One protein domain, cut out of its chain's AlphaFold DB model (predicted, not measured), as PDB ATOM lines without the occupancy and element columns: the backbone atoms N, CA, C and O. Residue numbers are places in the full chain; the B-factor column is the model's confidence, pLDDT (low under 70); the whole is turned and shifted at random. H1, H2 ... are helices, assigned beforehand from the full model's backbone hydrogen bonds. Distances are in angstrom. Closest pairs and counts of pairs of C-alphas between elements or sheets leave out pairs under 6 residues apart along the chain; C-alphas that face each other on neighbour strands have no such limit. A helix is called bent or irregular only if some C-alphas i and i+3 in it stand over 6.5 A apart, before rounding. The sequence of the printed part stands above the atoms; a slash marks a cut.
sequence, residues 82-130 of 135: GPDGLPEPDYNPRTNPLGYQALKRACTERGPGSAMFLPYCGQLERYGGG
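What this domain is: This is residues 82 to 130 of the 135 residues of an uncharacterized protein of Roseicella sp. DB1501 (UniProt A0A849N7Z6). Two short helices, H1 and H2, pack on each other at a steep angle, joined by a short link, residues 110 to 117. Ahead of them, residues 82 to 96 form a long lead-in with no named element. The printed part has 49 residues, under half of them in the named helices, in the order H1, H2, with no named strand; the class is all helix. It is compact, with a radius of gyration of the C-alphas of 10.7 A and spans of 26 by 25 by 16 A.

How they stand to each other: Look at H1, residues 97 to 109, and H2, residues 118 to 128: they touch, their closest C-alphas being those of Cys 107 and Cys 121, 5.8 A apart. They run opposite ways at a steep tilt of 62 degrees. In H1 every O i to N i+4 pair is within hydrogen-bond range; in H2 2 of 7 are, beside 4 of 8 O i to N i+3 pairs.

Where its parts are: Find C-alpha 97 at (122.316, 10.328, 391.933); from there H1 runs 18.0 A to C-alpha 109. H2 runs 16.2 A to C-alpha 128 at (114.255, 16.280, 398.608), and is irregular: C-alphas 119 and 122 are 7.2 A apart.

The domain as a whole: The two farthest C-alphas, of Pro 112 and Gly 130, are 29.7 A apart. The printed part has no cut, and the link is short. pLDDT is under 70 at residues 82 to 94 and 126 to 130.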
ATOM      1  N   GLY A  82     101.679   2.555 395.086       58.00
ATOM      2  CA  GLY A  82     101.518   4.003 395.056       58.00
ATOM      3  C   GLY A  82     100.046   4.423 395.185       58.00
ATOM      4  O   GLY A  82      99.143   3.582 395.147       58.00
ATOM      5  N   PRO A  83      99.765   5.731 395.324       52.56
ATOM      6  CA  PRO A  83      98.398   6.263 395.414       52.56
ATOM      7  C   PRO A  83      97.552   6.021 394.148       52.56
ATOM      8  O   PRO A  83      96.333   6.156 394.183       52.56
ATOM      9  N   ASP A  84      98.193   5.653 393.043       61.62
ATOM     10  CA  ASP A  84      97.613   5.251 391.761       61.62
ATOM     11  C   ASP A  84      97.366   3.732 391.648       61.62
ATOM     12  O   ASP A  84      96.899   3.255 390.615       61.62
ATOM     13  N   GLY A  85      97.664   2.957 392.699       61.41
ATOM     14  CA  GLY A  85      97.495   1.503 392.714       61.41
ATOM     15  C   GLY A  85      98.519   0.749 391.864       61.41
ATOM     16  O   GLY A  85      98.419  -0.473 391.732       61.41
ATOM     17  N   LEU A  86      99.519   1.445 391.319       60.00
ATOM     18  CA  LEU A  86     100.641   0.834 390.619       60.00
ATOM     19  C   LEU A  86     101.736   0.448 391.625       60.00
ATOM     20  O   LEU A  86     101.926   1.140 392.627       60.00
ATOM     21  N   PRO A  87     102.460  -0.663 391.400       57.78
ATOM     22  CA  PRO A  87     103.606  -1.008 392.227       57.78
ATOM     23  C   PRO A  87     104.621   0.134 392.181       57.78
ATOM     24  O   PRO A  87     105.043   0.549 391.100       57.78
ATOM     25  N   GLU A  88     104.993   0.643 393.355       58.50
ATOM     26  CA  GLU A  88     106.007   1.670 393.492       58.50
ATOM     27  C   GLU A  88     107.286   1.129 392.846       58.50
ATOM     28  O   GLU A  88     107.795   0.068 393.229       58.50
ATOM     29  N   PRO A  89     107.801   1.829 391.833       61.25
ATOM     30  CA  PRO A  89     109.077   1.484 391.251       61.25
ATOM     31  C   PRO A  89     110.135   1.603 392.351       61.25
ATOM     32  O   PRO A  89     110.147   2.599 393.072       61.25
ATOM     33  N   ASP A  90     111.035   0.618 392.454       63.28
ATOM     34  CA  ASP A  90     112.135   0.543 393.444       63.28
ATOM     35  C   ASP A  90     113.235   1.606 393.209       63.28
ATOM     36  O   ASP A  90     114.431   1.424 393.430       63.28
ATOM     37  N   TYR A  91     112.835   2.746 392.663       64.81
ATOM     38  CA  TYR A  91     113.688   3.863 392.367       64.81
ATOM     39  C   TYR A  91     113.946   4.651 393.652       64.81
ATOM     40  O   TYR A  91     113.090   5.375 394.158       64.81
ATOM     41  N   ASN A  92     115.166   4.529 394.172       67.56
ATOM     42  CA  ASN A  92     115.641   5.329 395.290       67.56
ATOM     43  C   ASN A  92     116.645   6.385 394.794       67.56
ATOM     44  O   ASN A  92     117.802   6.065 394.502       67.56
ATOM     45  N   PRO A  93     116.262   7.669 394.735       64.38
ATOM     46  CA  PRO A  93     117.162   8.719 394.272       64.38
ATOM     47  C   PRO A  93     118.367   8.965 395.193       64.38
ATOM     48  O   PRO A  93     119.332   9.589 394.759       64.38
ATOM     49  N   ARG A  94     118.365   8.464 396.440       65.31
ATOM     50  CA  ARG A  94     119.538   8.537 397.334       65.31
ATOM     51  C   ARG A  94     120.649   7.571 396.929       65.31
ATOM     52  O   ARG A  94     121.810   7.840 397.214       65.31
ATOM     53  N   THR A  95     120.305   6.456 396.287       70.69
ATOM     54  CA  THR A  95     121.273   5.445 395.830       70.69
ATOM     55  C   THR A  95     121.582   5.563 394.337       70.69
ATOM     56  O   THR A  95     122.530   4.941 393.865       70.69
ATOM     57  N   ASN A  96     120.836   6.392 393.597       70.69
ATOM     58  CA  ASN A  96     121.068   6.676 392.183       70.69
ATOM     59  C   ASN A  96     121.082   8.195 391.896       70.69
ATOM     60  O   ASN A  96     120.077   8.757 391.443       70.69
ATOM     61  N   PRO A  97     122.220   8.880 392.118       74.31
ATOM     62  CA  PRO A  97     122.316  10.328 391.933       74.31
ATOM     63  C   PRO A  97     122.162  10.761 390.466       74.31
ATOM     64  O   PRO A  97     121.644  11.844 390.199       74.31
ATOM     65  N   LEU A  98     122.567   9.918 389.507       77.44
ATOM     66  CA  LEU A  98     122.396  10.196 388.077       77.44
ATOM     67  C   LEU A  98     120.921  10.145 387.675       77.44
ATOM     68  O   LEU A  98     120.432  11.048 386.997       77.44
ATOM     69  N   GLY A  99     120.199   9.131 388.159       79.12
ATOM     70  CA  GLY A  99     118.751   9.058 388.016       79.12
ATOM     71  C   GLY A  99     118.073  10.292 388.605       79.12
ATOM     72  O   GLY A  99     117.200  10.873 387.961       79.12
ATOM     73  N   TYR A 100     118.500  10.734 389.797       81.62
ATOM     74  CA  TYR A 100     117.874  11.869 390.483       81.62
ATOM     75  C   TYR A 100     117.968  13.157 389.669       81.62
ATOM     76  O   TYR A 100     116.974  13.868 389.541       81.62
ATOM     77  N   GLN A 101     119.131  13.438 389.077       82.94
ATOM     78  CA  GLN A 101     119.306  14.619 388.231       82.94
ATOM     79  C   GLN A 101     118.450  14.542 386.965       82.94
ATOM     80  O   GLN A 101     117.827  15.535 386.591       82.94
ATOM     81  N   ALA A 102     118.364  13.367 386.333       83.19
ATOM     82  CA  ALA A 102     117.510  13.163 385.165       83.19
ATOM     83  C   ALA A 102     116.024  13.366 385.502       83.19
ATOM     84  O   ALA A 102     115.327  14.085 384.788       83.19
ATOM     85  N   LEU A 103     115.562  12.809 386.627       85.12
ATOM     86  CA  LEU A 103     114.197  12.983 387.120       85.12
ATOM     87  C   LEU A 103     113.908  14.451 387.458       85.12
ATOM     88  O   LEU A 103     112.920  15.007 386.985       85.12
ATOM     89  N   LYS A 104     114.795  15.103 388.220       85.88
ATOM     90  CA  LYS A 104     114.682  16.524 388.574       85.88
ATOM     91  C   LYS A 104     114.546  17.388 387.326       85.88
ATOM     92  O   LYS A 104     113.599  18.162 387.229       85.88
ATOM     93  N   ARG A 105     115.438  17.190 386.354       87.06
ATOM     94  CA  ARG A 105     115.433  17.910 385.081       87.06
ATOM     95  C   ARG A 105     114.155  17.664 384.283       87.06
ATOM     96  O   ARG A 105     113.557  18.612 383.783       87.06
ATOM     97  N   ALA A 106     113.703  16.414 384.186       87.62
ATOM     98  CA  ALA A 106     112.479  16.069 383.468       87.62
ATOM     99  C   ALA A 106     111.231  16.719 384.092       87.62
ATOM    100  O   ALA A 106     110.351  17.177 383.361       87.62
ATOM    101  N   CYS A 107     111.182  16.808 385.424       86.94
ATOM    102  CA  CYS A 107     110.082  17.435 386.154       86.94
ATOM    103  C   CYS A 107     110.090  18.969 386.059       86.94
ATOM    104  O   CYS A 107     109.014  19.566 386.034       86.94
ATOM    105  N   THR A 108     111.266  19.607 385.973       88.69
ATOM    106  CA  THR A 108     111.390  21.073 385.873       88.69
ATOM    107  C   THR A 108     111.308  21.599 384.443       88.69
ATOM    108  O   THR A 108     110.655  22.608 384.206       88.69
ATOM    109  N   GLU A 109     111.973  20.945 383.488       88.56
ATOM    110  CA  GLU A 109     112.135  21.459 382.118       88.56
ATOM    111  C   GLU A 109     111.088  20.909 381.140       88.56
ATOM    112  O   GLU A 109     110.835  21.536 380.116       88.56
ATOM    113  N   ARG A 110     110.476  19.748 381.431       81.25
ATOM    114  CA  ARG A 110     109.472  19.073 380.579       81.25
ATOM    115  C   ARG A 110     109.840  19.019 379.081       81.25
ATOM    116  O   ARG A 110     109.044  19.379 378.218       81.25
ATOM    117  N   GLY A 111     111.056  18.562 378.778       82.44
ATOM    118  CA  GLY A 111     111.547  18.392 377.405       82.44
ATOM    119  C   GLY A 111     111.164  17.056 376.742       82.44
ATOM    120  O   GLY A 111     110.516  16.205 377.353       82.44
ATOM    121  N   PRO A 112     111.600  16.814 375.492       82.56
ATOM    122  CA  PRO A 112     111.415  15.531 374.815       82.56
ATOM    123  C   PRO A 112     111.912  14.355 375.671       82.56
ATOM    124  O   PRO A 112     113.026  14.383 376.191       82.56
ATOM    125  N   GLY A 113     111.075  13.329 375.836       76.81
ATOM    126  CA  GLY A 113     111.368  12.169 376.690       76.81
ATOM    127  C   GLY A 113     111.005  12.339 378.171       76.81
ATOM    128  O   GLY A 113     111.071  11.363 378.917       76.81
ATOM    129  N   SER A 114     110.546  13.519 378.613       81.19
ATOM    130  CA  SER A 114     110.132  13.736 380.009       81.19
ATOM    131  C   SER A 114     108.877  12.955 380.399       81.19
ATOM    132  O   SER A 114     108.696  12.671 381.578       81.19
ATOM    133  N   ALA A 115     108.034  12.577 379.429       81.56
ATOM    134  CA  ALA A 115     106.774  11.860 379.655       81.56
ATOM    135  C   ALA A 115     106.955  10.576 380.481       81.56
ATOM    136  O   ALA A 115     106.119  10.263 381.322       81.56
ATOM    137  N   MET A 116     108.084   9.888 380.297       80.88
ATOM    138  CA  MET A 116     108.425   8.666 381.030       80.88
ATOM    139  C   MET A 116     108.691   8.929 382.519       80.88
ATOM    140  O   MET A 116     108.549   8.031 383.336       80.88
ATOM    141  N   PHE A 117     109.081  10.156 382.875       82.00
ATOM    142  CA  PHE A 117     109.494  10.550 384.224       82.00
ATOM    143  C   PHE A 117     108.405  11.312 384.992       82.00
ATOM    144  O   PHE A 117     108.501  11.441 386.210       82.00
ATOM    145  N   LEU A 118     107.353  11.798 384.320       82.88
ATOM    146  CA  LEU A 118     106.289  12.586 384.956       82.88
ATOM    147  C   LEU A 118     105.571  11.867 386.116       82.88
ATOM    148  O   LEU A 118     105.370  12.518 387.143       82.88
ATOM    149  N   PRO A 119     105.245  10.558 386.033       81.31
ATOM    150  CA  PRO A 119     104.628   9.840 387.157       81.31
ATOM    151  C   PRO A 119     105.501   9.812 388.421       81.31
ATOM    152  O   PRO A 119     105.010   9.615 389.528       81.31
ATOM    153  N   TYR A 120     106.803  10.047 388.269       76.25
ATOM    154  CA  TYR A 120     107.800   9.937 389.328       76.25
ATOM    155  C   TYR A 120     108.114  11.286 389.984       76.25
ATOM    156  O   TYR A 120     108.864  11.330 390.958       76.25
ATOM    157  N   CYS A 121     107.551  12.397 389.497       83.06
ATOM    158  CA  CYS A 121     107.858  13.724 390.035       83.06
ATOM    159  C   CYS A 121     107.475  13.874 391.517       83.06
ATOM    160  O   CYS A 121     108.205  14.531 392.256       83.06
ATOM    161  N   GLY A 122     106.423  13.189 391.985       76.75
ATOM    162  CA  GLY A 122     106.056  13.157 393.410       76.75
ATOM    163  C   GLY A 122     107.119  12.512 394.313       76.75
ATOM    164  O   GLY A 122     107.162  12.763 395.516       76.75
ATOM    165  N   GLN A 123     108.038  11.721 393.751       74.81
ATOM    166  CA  GLN A 123     109.147  11.154 394.517       74.81
ATOM    167  C   GLN A 123     110.223  12.202 394.841       74.81
ATOM    168  O   GLN A 123     110.893  12.089 395.866       74.81
ATOM    169  N   LEU A 124     110.378  13.259 394.032       76.56
ATOM    170  CA  LEU A 124     111.344  14.329 394.321       76.56
ATOM    171  C   LEU A 124     111.025  15.047 395.636       76.56
ATOM    172  O   LEU A 124     111.947  15.381 396.373       76.56
ATOM    173  N   GLU A 125     109.744  15.235 395.952       70.31
ATOM    174  CA  GLU A 125     109.291  15.843 397.208       70.31
ATOM    175  C   GLU A 125     109.567  14.918 398.399       70.31
ATOM    176  O   GLU A 125     110.126  15.343 399.411       70.31
ATOM    177  N   ARG A 126     109.281  13.621 398.235       69.25
ATOM    178  CA  ARG A 126     109.513  12.590 399.257       69.25
ATOM    179  C   ARG A 126     110.990  12.458 399.653       69.25
ATOM    180  O   ARG A 126     111.285  12.143 400.804       69.25
ATOM    181  N   TYR A 127     111.921  12.701 398.727       66.75
ATOM    182  CA  TYR A 127     113.361  12.529 398.968       66.75
ATOM    183  C   TYR A 127     114.168  13.832 399.042       66.75
ATOM    184  O   TYR A 127     115.281  13.809 399.566       66.75
ATOM    185  N   GLY A 128     113.630  14.954 398.554       61.44
ATOM    186  CA  GLY A 128     114.255  16.280 398.608       61.44
ATOM    187  C   GLY A 128     114.172  16.954 399.983       61.44
ATOM    188  O   GLY A 128     114.937  17.876 400.255       61.44
ATOM    189  N   GLY A 129     113.297  16.467 400.869       52.00
ATOM    190  CA  GLY A 129     113.123  16.947 402.243       52.00
ATOM    191  C   GLY A 129     114.204  16.463 403.210       52.00
ATOM    192  O   GLY A 129     113.927  15.712 404.142       52.00
ATOM    193  N   GLY A 130     115.443  16.897 403.000       49.69
ATOM    194  CA  GLY A 130     116.486  16.908 404.022       49.69
ATOM    195  C   GLY A 130     116.621  18.308 404.621       49.69
ATOM    196  O   GLY A 130     117.591  18.989 404.320       49.69
TER     197      GLY A 130